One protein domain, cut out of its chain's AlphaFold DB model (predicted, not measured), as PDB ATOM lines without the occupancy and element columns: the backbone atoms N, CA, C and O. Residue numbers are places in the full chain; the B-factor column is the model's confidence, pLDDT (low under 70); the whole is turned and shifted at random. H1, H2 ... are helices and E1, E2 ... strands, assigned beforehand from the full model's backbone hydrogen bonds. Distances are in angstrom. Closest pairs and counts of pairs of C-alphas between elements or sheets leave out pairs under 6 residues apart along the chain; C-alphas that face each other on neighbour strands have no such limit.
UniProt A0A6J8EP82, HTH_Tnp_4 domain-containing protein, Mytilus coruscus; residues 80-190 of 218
ATOM      1  N   SER A  80     200.321 232.161 159.517       86.44
ATOM      2  CA  SER A  80     200.289 233.451 160.217       86.44
ATOM      3  C   SER A  80     201.120 234.505 159.479       86.44
ATOM      4  O   SER A  80     202.019 234.159 158.716       86.44
ATOM      5  N   LEU A  81     200.873 235.796 159.726       89.88
ATOM      6  CA  LEU A  81     201.655 236.878 159.104       89.88
ATOM      7  C   LEU A  81     203.163 236.732 159.362       89.88
ATOM      8  O   LEU A  81     203.967 236.894 158.454       89.88
ATOM      9  N   GLN A  82     203.541 236.332 160.578       89.38
ATOM     10  CA  GLN A  82     204.934 236.043 160.908       89.38
ATOM     11  C   GLN A  82     205.496 234.901 160.051       89.38
ATOM     12  O   GLN A  82     206.582 235.027 159.488       89.38
ATOM     13  N   ARG A  83     204.746 233.799 159.909       84.69
ATOM     14  CA  ARG A  83     205.178 232.662 159.089       84.69
ATOM     15  C   ARG A  83     205.225 233.017 157.602       84.69
ATOM     16  O   ARG A  83     206.100 232.536 156.893       84.69
ATOM     17  N   GLN A  84     204.317 233.866 157.131       85.38
ATOM     18  CA  GLN A  84     204.334 234.411 155.774       85.38
ATOM     19  C   GLN A  84     205.617 235.212 155.515       85.38
ATOM     20  O   GLN A  84     206.269 234.988 154.499       85.38
ATOM     21  N   ASP A  85     206.027 236.076 156.445       88.62
ATOM     22  CA  ASP A  85     207.277 236.835 156.321       88.62
ATOM     23  C   ASP A  85     208.505 235.916 156.271       88.62
ATOM     24  O   ASP A  85     209.423 236.137 155.477       88.62
ATOM     25  N   GLU A  86     208.533 234.869 157.099       86.19
ATOM     26  CA  GLU A  86     209.591 233.852 157.084       86.19
ATOM     27  C   GLU A  86     209.651 233.119 155.738       86.19
ATOM     28  O   GLU A  86     210.699 233.117 155.092       86.19
ATOM     29  N   LEU A  87     208.518 232.576 155.279       80.31
ATOM     30  CA  LEU A  87     208.405 231.882 153.993       80.31
ATOM     31  C   LEU A  87     208.802 232.790 152.828       80.31
ATOM     32  O   LEU A  87     209.504 232.359 151.912       80.31
ATOM     33  N   SER A  88     208.402 234.064 152.878       83.88
ATOM     34  CA  SER A  88     208.759 235.032 151.850       83.88
ATOM     35  C   SER A  88     210.256 235.277 151.775       83.88
ATOM     36  O   SER A  88     210.808 235.305 150.673       83.88
ATOM     37  N   ARG A  89     210.926 235.403 152.924       87.19
ATOM     38  CA  ARG A  89     212.386 235.538 152.969       87.19
ATOM     39  C   ARG A  89     213.074 234.277 152.462       87.19
ATOM     40  O   ARG A  89     213.992 234.390 151.657       87.19
ATOM     41  N   GLU A  90     212.627 233.095 152.885       81.56
ATOM     42  CA  GLU A  90     213.178 231.812 152.426       81.56
ATOM     43  C   GLU A  90     213.098 231.679 150.894       81.56
ATOM     44  O   GLU A  90     214.101 231.394 150.237       81.56
ATOM     45  N   ILE A  91     211.932 231.953 150.302       76.69
ATOM     46  CA  ILE A  91     211.725 231.877 148.849       76.69
ATOM     47  C   ILE A  91     212.523 232.956 148.117       76.69
ATOM     48  O   ILE A  91     213.142 232.669 147.090       76.69
ATOM     49  N   GLN A  92     212.565 234.181 148.642       80.12
ATOM     50  CA  GLN A  92     213.354 235.254 148.048       80.12
ATOM     51  C   GLN A  92     214.851 234.919 148.042       80.12
ATOM     52  O   GLN A  92     215.527 235.193 147.053       80.12
ATOM     53  N   LEU A  93     215.372 234.295 149.101       82.81
ATOM     54  CA  LEU A  93     216.772 233.870 149.171       82.81
ATOM     55  C   LEU A  93     217.093 232.756 148.165       82.81
ATOM     56  O   LEU A  93     218.163 232.772 147.560       82.81
ATOM     57  N   LEU A  94     216.177 231.806 147.969       76.81
ATOM     58  CA  LEU A  94     216.382 230.665 147.071       76.81
ATOM     59  C   LEU A  94     216.145 231.003 145.591       76.81
ATOM     60  O   LEU A  94     216.816 230.452 144.718       76.81
ATOM     61  N   HIS A  95     215.184 231.882 145.303       77.00
ATOM     62  CA  HIS A  95     214.644 232.082 143.953       77.00
ATOM     63  C   HIS A  95     214.631 233.546 143.489       77.00
ATOM     64  O   HIS A  95     214.240 233.810 142.355       77.00
ATOM     65  N   MET A  96     215.064 234.498 144.326       81.88
ATOM     66  CA  MET A  96     215.057 235.946 144.045       81.88
ATOM     67  C   MET A  96     213.664 236.530 143.758       81.88
ATOM     68  O   MET A  96     213.543 237.587 143.139       81.88
ATOM     69  N   LEU A  97     212.605 235.866 144.229       77.31
ATOM     70  CA  LEU A  97     211.223 236.320 144.087       77.31
ATOM     71  C   LEU A  97     210.727 236.916 145.416       77.31
ATOM     72  O   LEU A  97     210.516 236.162 146.368       77.31
ATOM     73  N   PRO A  98     210.558 238.248 145.521       82.81
ATOM     74  CA  PRO A  98     210.076 238.884 146.744       82.81
ATOM     75  C   PRO A  98     208.566 238.686 146.926       82.81
ATOM     76  O   PRO A  98     207.823 238.594 145.950       82.81
ATOM     77  N   ASN A  99     208.103 238.702 148.180       84.88
ATOM     78  CA  ASN A  99     206.682 238.655 148.560       84.88
ATOM     79  C   ASN A  99     205.926 237.383 148.123       84.88
ATOM     80  O   ASN A  99     204.698 237.382 148.065       84.88
ATOM     81  N   ILE A 100     206.643 236.297 147.818       81.31
ATOM     82  CA  ILE A 100     206.055 234.986 147.520       81.31
ATOM     83  C   ILE A 100     206.153 234.102 148.756       81.31
ATOM     84  O   ILE A 100     207.251 233.851 149.226       81.31
ATOM     85  N   ILE A 101     205.025 233.590 149.242       78.38
ATOM     86  CA  ILE A 101     204.947 232.735 150.447       78.38
ATOM     87  C   ILE A 101     204.678 231.260 150.128       78.38
ATOM     88  O   ILE A 101     204.593 230.422 151.020       78.38
ATOM     89  N   GLY A 102     204.530 230.952 148.845       76.00
ATOM     90  CA  GLY A 102     204.246 229.631 148.315       76.00
ATOM     91  C   GLY A 102     203.775 229.745 146.871       76.00
ATOM     92  O   GLY A 102     203.384 230.821 146.416       76.00
ATOM     93  N   ALA A 103     203.811 228.636 146.149       75.94
ATOM     94  CA  ALA A 103     203.190 228.504 144.837       75.94
ATOM     95  C   ALA A 103     201.966 227.599 144.962       75.94
ATOM     96  O   ALA A 103     201.905 226.792 145.876       75.94
ATOM     97  N   ILE A 104     200.979 227.724 144.081       81.62
ATOM     98  CA  ILE A 104     199.837 226.804 144.043       81.62
ATOM     99  C   ILE A 104     200.043 225.890 142.849       81.62
ATOM    100  O   ILE A 104     200.225 226.379 141.735       81.62
ATOM    101  N   ASP A 105     199.979 224.583 143.082       76.06
ATOM    102  CA  ASP A 105     200.014 223.590 142.017       76.06
ATOM    103  C   ASP A 105     198.766 222.700 142.062       76.06
ATOM    104  O   ASP A 105     198.119 222.523 143.100       76.06
ATOM    105  N   GLY A 106     198.396 222.181 140.897       79.88
ATOM    106  CA  GLY A 106     197.262 221.296 140.705       79.88
ATOM    107  C   GLY A 106     197.732 219.896 140.350       79.88
ATOM    108  O   GLY A 106     198.474 219.700 139.395       79.88
ATOM    109  N   THR A 107     197.227 218.890 141.055       78.50
ATOM    110  CA  THR A 107     197.468 217.490 140.715       78.50
ATOM    111  C   THR A 107     196.158 216.743 140.520       78.50
ATOM    112  O   THR A 107     195.164 217.004 141.192       78.50
ATOM    113  N   HIS A 108     196.155 215.772 139.615       83.19
ATOM    114  CA  HIS A 108     195.029 214.862 139.466       83.19
ATOM    115  C   HIS A 108     195.213 213.663 140.400       83.19
ATOM    116  O   HIS A 108     196.236 212.973 140.356       83.19
ATOM    117  N   ILE A 109     194.220 213.412 141.249       82.94
ATOM    118  CA  ILE A 109     194.097 212.176 142.024       82.94
ATOM    119  C   ILE A 109     193.283 211.202 141.186       82.94
ATOM    120  O   ILE A 109     192.139 211.486 140.834       82.94
ATOM    121  N   ARG A 110     193.887 210.071 140.822       83.50
ATOM    122  CA  ARG A 110     193.246 209.057 139.982       83.50
ATOM    123  C   ARG A 110     192.070 208.419 140.724       83.50
ATOM    124  O   ARG A 110     192.208 208.034 141.884       83.50
ATOM    125  N   LEU A 111     190.944 208.278 140.026       83.31
ATOM    126  CA  LEU A 111     189.779 207.522 140.477       83.31
ATOM    127  C   LEU A 111     189.729 206.194 139.713       83.31
ATOM    128  O   LEU A 111     189.971 206.169 138.505       83.31
ATOM    129  N   SER A 112     189.413 205.095 140.399       80.44
ATOM    130  CA  SER A 112     189.318 203.766 139.767       80.44
ATOM    131  C   SER A 112     188.156 203.655 138.773       80.44
ATOM    132  O   SER A 112     188.199 202.861 137.835       80.44
ATOM    133  N   SER A 113     187.114 204.466 138.956       81.19
ATOM    134  CA  SER A 113     186.051 204.664 137.978       81.19
ATOM    135  C   SER A 113     185.527 206.089 138.052       81.19
ATOM    136  O   SER A 113     185.774 206.816 139.014       81.19
ATOM    137  N   CYS A 114     184.757 206.471 137.041       82.75
ATOM    138  CA  CYS A 114     184.070 207.742 137.056       82.75
ATOM    139  C   CYS A 114     182.869 207.720 138.030       82.75
ATOM    140  O   CYS A 114     182.015 206.834 137.896       82.75
ATOM    141  N   PRO A 115     182.768 208.663 138.989       81.94
ATOM    142  CA  PRO A 115     181.558 208.859 139.780       81.94
ATOM    143  C   PRO A 115     180.360 209.165 138.877       81.94
ATOM    144  O   PRO A 115     180.426 210.044 138.020       81.94
ATOM    145  N   SER A 116     179.266 208.420 139.045       82.56
ATOM    146  CA  SER A 116     178.016 208.602 138.284       82.56
ATOM    147  C   SER A 116     178.158 208.573 136.750       82.56
ATOM    148  O   SER A 116     177.245 209.005 136.053       82.56
ATOM    149  N   ASN A 117     179.266 208.037 136.215       80.69
ATOM    150  CA  ASN A 117     179.626 208.096 134.789       80.69
ATOM    151  C   ASN A 117     179.669 209.524 134.204       80.69
ATOM    152  O   ASN A 117     179.419 209.714 133.015       80.69
ATOM    153  N   ASP A 118     179.995 210.518 135.025       84.00
ATOM    154  CA  ASP A 118     180.063 211.918 134.617       84.00
ATOM    155  C   ASP A 118     181.376 212.249 133.874       84.00
ATOM    156  O   ASP A 118     182.487 212.048 134.368       84.00
ATOM    157  N   ASN A 119     181.277 212.772 132.654       84.00
ATOM    158  CA  ASN A 119     182.462 213.075 131.853       84.00
ATOM    159  C   ASN A 119     183.347 214.172 132.468       84.00
ATOM    160  O   ASN A 119     184.529 214.230 132.127       84.00
ATOM    161  N   ASP A 120     182.833 214.964 133.410       87.38
ATOM    162  CA  ASP A 120     183.584 216.024 134.089       87.38
ATOM    163  C   ASP A 120     184.759 215.492 134.932       87.38
ATOM    164  O   ASP A 120     185.726 216.212 135.186       87.38
ATOM    165  N   TYR A 121     184.744 214.207 135.311       84.94
ATOM    166  CA  TYR A 121     185.874 213.576 136.004       84.94
ATOM    167  C   TYR A 121     186.981 213.100 135.058       84.94
ATOM    168  O   TYR A 121     188.047 212.697 135.528       84.94
ATOM    169  N   TYR A 122     186.789 213.116 133.736       87.25
ATOM    170  CA  TYR A 122     187.860 212.750 132.812       87.25
ATOM    171  C   TYR A 122     188.836 213.905 132.632       87.25
ATOM    172  O   TYR A 122     188.500 214.981 132.145       87.25
ATOM    173  N   ASN A 123     190.098 213.666 132.977       86.75
ATOM    174  CA  ASN A 123     191.144 214.644 132.711       86.75
ATOM    175  C   ASN A 123     191.594 214.627 131.243       86.75
ATOM    176  O   ASN A 123     191.268 213.736 130.457       86.75
ATOM    177  N   ARG A 124     192.469 215.577 130.898       84.50
ATOM    178  CA  ARG A 124     193.095 215.679 129.569       84.50
ATOM    179  C   ARG A 124     193.852 214.412 129.132       84.50
ATOM    180  O   ARG A 124     194.028 214.201 127.937       84.50
ATOM    181  N   LYS A 125     194.322 213.584 130.072       83.31
ATOM    182  CA  LYS A 125     195.021 212.313 129.805       83.31
ATOM    183  C   LYS A 125     194.045 211.135 129.602       83.31
ATOM    184  O   LYS A 125     194.499 210.006 129.440       83.31
ATOM    185  N   GLY A 126     192.733 211.381 129.593       83.88
ATOM    186  CA  GLY A 126     191.710 210.401 129.224       83.88
ATOM    187  C   GLY A 126     191.357 209.396 130.320       83.88
ATOM    188  O   GLY A 126     190.820 208.338 130.005       83.88
ATOM    189  N   PHE A 127     191.643 209.695 131.591       85.12
ATOM    190  CA  PHE A 127     191.251 208.836 132.712       85.12
ATOM    191  C   PHE A 127     190.462 209.597 133.793       85.12
ATOM    192  O   PHE A 127     190.691 210.800 133.964       85.12
ATOM    193  N   PRO A 128     189.574 208.914 134.549       87.69
ATOM    194  CA  PRO A 128     188.836 209.518 135.656       87.69
ATOM    195  C   PRO A 128     189.762 209.987 136.783       87.69
ATOM    196  O   PRO A 128     190.642 209.256 137.246       87.69
ATOM    197  N   SER A 129     189.575 211.214 137.247       87.44
ATOM    198  CA  SER A 129     190.359 211.813 138.321       87.44
ATOM    199  C   SER A 129     189.629 212.987 138.970       87.44
ATOM    200  O   SER A 129     188.775 213.609 138.350       87.44
ATOM    201  N   MET A 130     190.027 213.334 140.190       85.62
ATOM    202  CA  MET A 130     189.629 214.573 140.853       85.62
ATOM    203  C   MET A 130     190.828 215.521 140.922       85.62
ATOM    204  O   MET A 130     191.941 215.088 141.225       85.62
ATOM    205  N   GLN A 131     190.623 216.801 140.616       84.31
ATOM    206  CA  GLN A 131     191.680 217.803 140.721       84.31
ATOM    207  C   GLN A 131     191.844 218.243 142.182       84.31
ATOM    208  O   GLN A 131     190.893 218.699 142.808       84.31
ATOM    209  N   LEU A 132     193.061 218.124 142.708       80.62
ATOM    210  CA  LEU A 132     193.481 218.692 143.985       80.62
ATOM    211  C   LEU A 132     194.384 219.893 143.699       80.62
ATOM    212  O   LEU A 132     195.397 219.740 143.020       80.62
ATOM    213  N   GLN A 133     194.041 221.063 144.233       81.56
ATOM    214  CA  GLN A 133     194.904 222.246 144.214       81.56
ATOM    215  C   GLN A 133     195.386 222.532 145.632       81.56
ATOM    216  O   GLN A 133     194.574 222.646 146.549       81.56
ATOM    217  N   ALA A 134     196.698 222.624 145.817       74.50
ATOM    218  CA  ALA A 134     197.305 222.897 147.113       74.50
ATOM    219  C   ALA A 134     198.606 223.689 146.947       74.50
ATOM    220  O   ALA A 134     199.157 223.787 145.849       74.50
ATOM    221  N   VAL A 135     199.098 224.260 148.046       70.50
ATOM    222  CA  VAL A 135     200.366 224.995 148.047       70.50
ATOM    223  C   VAL A 135     201.535 224.014 147.827       70.50
ATOM    224  O   VAL A 135     201.607 222.961 148.473       70.50
ATOM    225  N   GLU A 136     202.421 224.338 146.884       60.56
ATOM    226  CA  GLU A 136     203.616 223.595 146.474       60.56
ATOM    227  C   GLU A 136     204.456 223.202 147.702       60.56
ATOM    228  O   GLU A 136     204.538 223.954 148.671       60.56
ATOM    229  N   ARG A 137     205.075 222.012 147.645       58.31
ATOM    230  CA  ARG A 137     205.698 221.234 148.745       58.31
ATOM    231  C   ARG A 137     204.746 220.380 149.589       58.31
ATOM    232  O   ARG A 137     205.201 219.413 150.184       58.31
ATOM    233  N   THR A 138     203.435 220.606 149.546       55.34
ATOM    234  CA  THR A 138     202.468 219.751 150.273       55.34
ATOM    235  C   THR A 138     202.112 218.482 149.483       55.34
ATOM    236  O   THR A 138     202.015 217.388 150.031       55.34
ATOM    237  N   ILE A 139     201.960 218.595 148.158       57.91
ATOM    238  CA  ILE A 139     201.353 217.546 147.319       57.91
ATOM    239  C   ILE A 139     202.203 216.267 147.242       57.91
ATOM    240  O   ILE A 139     201.679 215.168 147.442       57.91
ATOM    241  N   GLY A 140     203.504 216.397 146.958       58.75
ATOM    242  CA  GLY A 140     204.416 215.251 146.851       58.75
ATOM    243  C   GLY A 140     204.571 214.503 148.176       58.75
ATOM    244  O   GLY A 140     204.493 213.277 148.205       58.75
ATOM    245  N   HIS A 141     204.674 215.239 149.287       61.94
ATOM    246  CA  HIS A 141     204.790 214.659 150.626       61.94
ATOM    247  C   HIS A 141     203.497 213.956 151.053       61.94
ATOM    248  O   HIS A 141     203.548 212.836 151.560       61.94
ATOM    249  N   VAL A 142     202.332 214.555 150.791       57.12
ATOM    250  CA  VAL A 142     201.024 213.951 151.088       57.12
ATOM    251  C   VAL A 142     200.819 212.646 150.306       57.12
ATOM    252  O   VAL A 142     200.477 211.626 150.904       57.12
ATOM    253  N   LYS A 143     201.095 212.628 148.993       61.00
ATOM    254  CA  LYS A 143     201.003 211.414 148.150       61.00
ATOM    255  C   LYS A 143     202.082 210.365 148.460       61.00
ATOM    256  O   LYS A 143     201.871 209.165 148.252       61.00
ATOM    257  N   GLY A 144     203.242 210.814 148.937       59.12
ATOM    258  CA  GLY A 144     204.338 209.970 149.400       59.12
ATOM    259  C   GLY A 144     203.996 209.241 150.701       59.12
ATOM    260  O   GLY A 144     204.125 208.018 150.758       59.12
ATOM    261  N   ARG A 145     203.506 209.979 151.707       66.69
ATOM    262  CA  ARG A 145     203.154 209.454 153.039       66.69
ATOM    263  C   ARG A 145     201.865 208.635 153.032       66.69
ATOM    264  O   ARG A 145     201.824 207.559 153.620       66.69
ATOM    265  N   PHE A 146     200.830 209.109 152.342       73.06
ATOM    266  CA  PHE A 146     199.522 208.457 152.304       73.06
ATOM    267  C   PHE A 146     199.284 207.849 150.930       73.06
ATOM    268  O   PHE A 146     198.691 208.467 150.038       73.06
ATOM    269  N   ARG A 147     199.750 206.602 150.753       74.38
ATOM    270  CA  ARG A 147     199.676 205.886 149.466       74.38
ATOM    271  C   ARG A 147     198.250 205.786 148.934       74.38
ATOM    272  O   ARG A 147     198.077 205.704 147.720       74.38
ATOM    273  N   ARG A 148     197.242 205.852 149.811       81.81
ATOM    274  CA  ARG A 148     195.830 205.883 149.423       81.81
ATOM    275  C   ARG A 148     195.503 206.998 148.427       81.81
ATOM    276  O   ARG A 148     194.682 206.798 147.543       81.81
ATOM    277  N   LEU A 149     196.171 208.147 148.512       76.31
ATOM    278  CA  LEU A 149     195.927 209.295 147.630       76.31
ATOM    279  C   LEU A 149     196.564 209.159 146.238       76.31
ATOM    280  O   LEU A 149     196.408 210.051 145.402       76.31
ATOM    281  N   ARG A 150     197.281 208.061 145.963       72.38
ATOM    282  CA  ARG A 150     197.792 207.758 144.617       72.38
ATOM    283  C   ARG A 150     196.676 207.280 143.696       72.38
ATOM    284  O   ARG A 150     196.613 207.690 142.539       72.38
ATOM    285  N   GLU A 151     195.790 206.444 144.224       74.62
ATOM    286  CA  GLU A 151     194.638 205.916 143.506       74.62
ATOM    287  C   GLU A 151     193.495 205.636 144.481       74.62
ATOM    288  O   GLU A 151     193.600 204.787 145.368       74.62
ATOM    289  N   LEU A 152     192.383 206.345 144.297       75.81
ATOM    290  CA  LEU A 152     191.199 206.173 145.126       75.81
ATOM    291  C   LEU A 152     190.250 205.171 144.477       75.81
ATOM    292  O   LEU A 152     189.643 205.425 143.436       75.81
ATOM    293  N   ILE A 153     190.088 204.034 145.153       72.25
ATOM    294  CA  ILE A 153     189.106 202.994 144.827       72.25
ATOM    295  C   ILE A 153     187.819 203.252 145.627       72.25
ATOM    296  O   ILE A 153     187.295 202.380 146.323       72.25
ATOM    297  N   ILE A 154     187.357 204.500 145.605       71.44
ATOM    298  CA  ILE A 154     186.093 204.926 146.198       71.44
ATOM    299  C   ILE A 154     185.295 205.607 145.096       71.44
ATOM    300  O   ILE A 154     185.841 206.403 144.342       71.44
ATOM    301  N   HIS A 155     184.008 205.289 145.018       71.19
ATOM    302  CA  HIS A 155     183.116 205.816 143.983       71.19
ATOM    303  C   HIS A 155     182.223 206.951 144.488       71.19
ATOM    304  O   HIS A 155     181.687 207.705 143.684       71.19
ATOM    305  N   GLU A 156     182.077 207.075 145.809       82.62
ATOM    306  CA  GLU A 156     181.225 208.079 146.437       82.62
ATOM    307  C   GLU A 156     181.976 209.417 146.568       82.62
ATOM    308  O   GLU A 156     182.958 209.480 147.320       82.62
ATOM    309  N   PRO A 157     181.527 210.502 145.902       82.81
ATOM    310  CA  PRO A 157     182.225 211.791 145.902       82.81
ATOM    311  C   PRO A 157     182.496 212.342 147.302       82.81
ATOM    312  O   PRO A 157     183.600 212.808 147.580       82.81
ATOM    313  N   LYS A 158     181.525 212.220 148.219       87.44
ATOM    314  CA  LYS A 158     181.685 212.669 149.608       87.44
ATOM    315  C   LYS A 158     182.860 211.963 150.295       87.44
ATOM    316  O   LYS A 158     183.679 212.614 150.937       87.44
ATOM    317  N   GLN A 159     182.970 210.642 150.141       86.06
ATOM    318  CA  GLN A 159     184.060 209.871 150.748       86.06
ATOM    319  C   GLN A 159     185.410 210.170 150.092       86.06
ATOM    320  O   GLN A 159     186.417 210.211 150.797       86.06
ATOM    321  N   ILE A 160     185.444 210.422 148.778       86.19
ATOM    322  CA  ILE A 160     186.659 210.866 148.078       86.19
ATOM    323  C   ILE A 160     187.176 212.163 148.710       86.19
ATOM    324  O   ILE A 160     188.332 212.218 149.128       86.19
ATOM    325  N   VAL A 161     186.315 213.176 148.845       88.81
ATOM    326  CA  VAL A 161     186.687 214.476 149.423       88.81
ATOM    327  C   VAL A 161     187.170 214.325 150.864       88.81
ATOM    328  O   VAL A 161     188.239 214.828 151.198       88.81
ATOM    329  N   LEU A 162     186.443 213.580 151.702       92.44
ATOM    330  CA  LEU A 162     186.855 213.332 153.086       92.44
ATOM    331  C   LEU A 162     188.195 212.592 153.170       92.44
ATOM    332  O   LEU A 162     189.007 212.904 154.030       92.44
ATOM    333  N   THR A 163     188.465 211.649 152.265       90.62
ATOM    334  CA  THR A 163     189.750 210.928 152.228       90.62
ATOM    335  C   THR A 163     190.904 211.870 151.888       90.62
ATOM    336  O   THR A 163     191.966 211.798 152.504       90.62
ATOM    337  N   ILE A 164     190.692 212.789 150.942       87.75
ATOM    338  CA  ILE A 164     191.680 213.812 150.578       87.75
ATOM    339  C   ILE A 164     191.926 214.757 151.761       87.75
ATOM    340  O   ILE A 164     193.077 214.961 152.142       87.75
ATOM    341  N   LEU A 165     190.859 215.279 152.375       89.62
ATOM    342  CA  LEU A 165     190.948 216.157 153.545       89.62
ATOM    343  C   LEU A 165     191.674 215.476 154.703       89.62
ATOM    344  O   LEU A 165     192.605 216.052 155.259       89.62
ATOM    345  N   ALA A 166     191.315 214.232 155.016       91.38
ATOM    346  CA  ALA A 166     191.965 213.452 156.057       91.38
ATOM    347  C   ALA A 166     193.470 213.279 155.803       91.38
ATOM    348  O   ALA A 166     194.257 213.377 156.739       91.38
ATOM    349  N   GLY A 167     193.890 213.073 154.550       87.50
ATOM    350  CA  GLY A 167     195.309 213.002 154.200       87.50
ATOM    351  C   GLY A 167     196.049 214.327 154.404       87.50
ATOM    352  O   GLY A 167     197.163 214.327 154.926       87.50
ATOM    353  N   CYS A 168     195.422 215.456 154.058       84.81
ATOM    354  CA  CYS A 168     195.972 216.789 154.330       84.81
ATOM    355  C   CYS A 168     196.077 217.066 155.839       84.81
ATOM    356  O   CYS A 168     197.115 217.521 156.314       84.81
ATOM    357  N   ILE A 169     195.029 216.744 156.599       89.69
ATOM    358  CA  ILE A 169     194.995 216.905 158.056       89.69
ATOM    359  C   ILE A 169     196.087 216.055 158.711       89.69
ATOM    360  O   ILE A 169     196.877 216.579 159.493       89.69
ATOM    361  N   LEU A 170     196.175 214.761 158.378       87.88
ATOM    362  CA  LEU A 170     197.191 213.866 158.939       87.88
ATOM    363  C   LEU A 170     198.609 214.347 158.616       87.88
ATOM    364  O   LEU A 170     199.481 214.291 159.475       87.88
ATOM    365  N   HIS A 171     198.846 214.855 157.404       82.25
ATOM    366  CA  HIS A 171     200.142 215.420 157.034       82.25
ATOM    367  C   HIS A 171     200.526 216.610 157.920       82.25
ATOM    368  O   HIS A 171     201.633 216.635 158.463       82.25
ATOM    369  N   ASN A 172     199.603 217.555 158.106       83.81
ATOM    370  CA  ASN A 172     199.815 218.721 158.958       83.81
ATOM    371  C   ASN A 172     199.992 218.322 160.430       83.81
ATOM    372  O   ASN A 172     200.857 218.873 161.105       83.81
ATOM    373  N   LEU A 173     199.238 217.333 160.922       84.25
ATOM    374  CA  LEU A 173     199.427 216.780 162.265       84.25
ATOM    375  C   LEU A 173     200.825 216.170 162.435       84.25
ATOM    376  O   LEU A 173     201.464 216.437 163.449       84.25
ATOM    377  N   CYS A 174     201.346 215.434 161.446       80.69
ATOM    378  CA  CYS A 174     202.724 214.928 161.487       80.69
ATOM    379  C   CYS A 174     203.761 216.061 161.537       80.69
ATOM    380  O   CYS A 174     204.747 215.946 162.261       80.69
ATOM    381  N   ILE A 175     203.542 217.156 160.793       76.69
ATOM    382  CA  ILE A 175     204.420 218.339 160.834       76.69
ATOM    383  C   ILE A 175     204.406 218.965 162.233       76.69
ATOM    384  O   ILE A 175     205.466 219.224 162.801       76.69
ATOM    385  N   ILE A 176     203.214 219.180 162.803       79.44
ATOM    386  CA  ILE A 176     203.033 219.769 164.141       79.44
ATOM    387  C   ILE A 176     203.651 218.877 165.223       79.44
ATOM    388  O   ILE A 176     204.262 219.378 166.162       79.44
ATOM    389  N   ALA A 177     203.528 217.557 165.083       77.06
ATOM    390  CA  ALA A 177     204.107 216.586 166.006       77.06
ATOM    391  C   ALA A 177     205.634 216.427 165.859       77.06
ATOM    392  O   ALA A 177     206.229 215.658 166.610       77.06
ATOM    393  N   HIS A 178     206.270 217.128 164.909       73.56
ATOM    394  CA  HIS A 178     207.677 216.945 164.531       73.56
ATOM    395  C   HIS A 178     208.026 215.496 164.149       73.56
ATOM    396  O   HIS A 178     209.179 215.080 164.230       73.56
ATOM    397  N   GLU A 179     207.037 214.733 163.686       68.56
ATOM    398  CA  GLU A 179     207.199 213.377 163.151       68.56
ATOM    399  C   GLU A 179     207.528 213.420 161.643       68.56
ATOM    400  O   GLU A 179     207.306 212.457 160.907       68.56
ATOM    401  N   ASP A 180     208.024 214.562 161.154       56.31
ATOM    402  CA  ASP A 180     208.353 214.744 159.749       56.31
ATOM    403  C   ASP A 180     209.625 213.968 159.376       56.31
ATOM    404  O   ASP A 180     210.693 214.136 159.962       56.31
ATOM    405  N   ILE A 181     209.488 213.102 158.377       51.25
ATOM    406  CA  ILE A 181     210.590 212.423 157.713       51.25
ATOM    407  C   ILE A 181     210.741 213.087 156.337       51.25
ATOM    408  O   ILE A 181     209.914 212.876 155.443       51.25
ATOM    409  N   ASP A 182     211.837 213.823 156.139       44.56
ATOM    410  CA  ASP A 182     212.212 214.526 154.894       44.56
ATOM    411  C   ASP A 182     212.499 213.598 153.683       44.56
ATOM    412  O   ASP A 182     213.006 214.030 152.649       44.56
ATOM    413  N   LEU A 183     212.194 212.298 153.770       40.56
ATOM    414  CA  LEU A 183     212.625 211.281 152.797       40.56
ATOM    415  C   LEU A 183     211.625 211.003 151.662       40.56
ATOM    416  O   LEU A 183     211.875 210.131 150.830       40.56
ATOM    417  N   TYR A 184     210.501 211.718 151.585       45.91
ATOM    418  CA  TYR A 184     209.402 211.380 150.669       45.91
ATOM    419  C   TYR A 184     209.241 212.372 149.515       45.91
ATOM    420  O   TYR A 184     208.211 213.027 149.381       45.91
ATOM    421  N   ILE A 185     210.241 212.434 148.635       38.88
ATOM    422  CA  ILE A 185     210.055 212.977 147.284       38.88
ATOM    423  C   ILE A 185     209.888 211.788 146.338       38.88
ATOM    424  O   ILE A 185     210.854 211.322 145.734       38.88
ATOM    425  N   ASP A 186     208.660 211.280 146.216       41.12
ATOM    426  CA  ASP A 186     208.316 210.413 145.088       41.12
ATOM    427  C   ASP A 186     208.162 211.335 143.875       41.12
ATOM    428  O   ASP A 186     207.185 212.080 143.751       41.12
ATOM    429  N   ARG A 187     209.202 211.395 143.037       40.69
ATOM    430  CA  ARG A 187     209.115 212.095 141.758       40.69
ATOM    431  C   ARG A 187     208.206 211.251 140.880       40.69
ATOM    432  O   ARG A 187     208.650 210.228 140.361       40.69
ATOM    433  N   ASP A 188     206.960 211.692 140.710       40.78
ATOM    434  CA  ASP A 188     206.148 211.275 139.570       40.78
ATOM    435  C   ASP A 188     207.047 211.391 138.328       40.78
ATOM    436  O   ASP A 188     207.583 212.455 138.008       40.78
ATOM    437  N   ASN A 189     207.344 210.234 137.741       36.19
ATOM    438  CA  ASN A 189     208.436 210.021 136.805       36.19
ATOM    439  C   ASN A 189     208.060 210.561 135.417       36.19
ATOM    440  O   ASN A 189     207.873 209.801 134.472       36.19
ATOM    441  N   ASP A 190     207.945 211.882 135.296       38.28
ATOM    442  CA  ASP A 190     207.952 212.580 134.018       38.28
ATOM    443  C   ASP A 190     209.426 212.878 133.670       38.28
ATOM    444  O   ASP A 190     210.008 213.884 134.069       38.28
TER     445      ASP A 190
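AT A GLANCE: This is residues 80 to 190 of the 218 residues of the protein "HTH_Tnp_4 domain-containing protein" of Mytilus coruscus (UniProt A0A6J8EP82). What would one see first? A long two-stranded hairpin, E1 and E2, runs below a long helix, H4, with short H2 and H3 packed on H4 and near the hairpin; H1 sits off at one end, and the loop of residues 112 to 128 makes the other. What is the make-up? The 111 printed residues have four named helices and two named strands, in the order H1 E1 E2 H2 H3 H4, the strands antiparallel; the class is mixed, helices and strands. How compact is it? It is only just loose, close to compact, with a radius of gyration of the C-alphas of 16.2 A, and elongated, 47 by 30 by 28 A.

HOW THE PARTS SIT: Does H1, residues 81 to 95, meet another helix? It touches no helix. How do E1, residues 104 to 111, and E2, residues 129 to 135, pair? They are an antiparallel hairpin at 154 degrees, with N 107 and O 132 within hydrogen-bond range at 2.8 A. What of H2, residues 138 to 145, H3, residues 147 to 150, and H4, residues 157 to 176? H4, with residues 167 to 171 alone, touches H2 about perpendicular, at 88 degrees; the closest C-alphas, of Val 142 and His 171, are 6.2 A apart. H4 is near E2, with 7 pairs of C-alphas within 10 A, but apart from E1. H3 and H4 only just touch, with 3 pairs of C-alphas within 8 A, the closest those of Leu 149 and Ile 164 at 6.9 A; H2 and H3 touch only at the corner, only just, with 3 such pairs, the closest those of Lys 143 and Leu 149 at 5.5 A. Are the helix backbones complete? Every O i to N i+4 pair is within hydrogen-bond range in H1, H2 and H4; H3 is too short for one.

IN THESE COORDINATES: Where does H1 begin? C-alpha 81 is at (201.655, 236.878, 159.104), and H1 is 20.5 A long. How long are E1 and H4? E1 spans 22.0 A, and H4 28.8 A, ending with C-alpha 176 at (203.033, 219.769, 164.141).

THE WHOLE: How large is it, and is it cut? The two farthest C-alphas, of Leu 93 and Ser 116, are 47.5 A apart, and the printed part has no cut. Which link is long, and where is confidence low? The link E1 to E2, 17 residues, is long; residues 136 to 145 and 179 to 190 are under pLDDT 70.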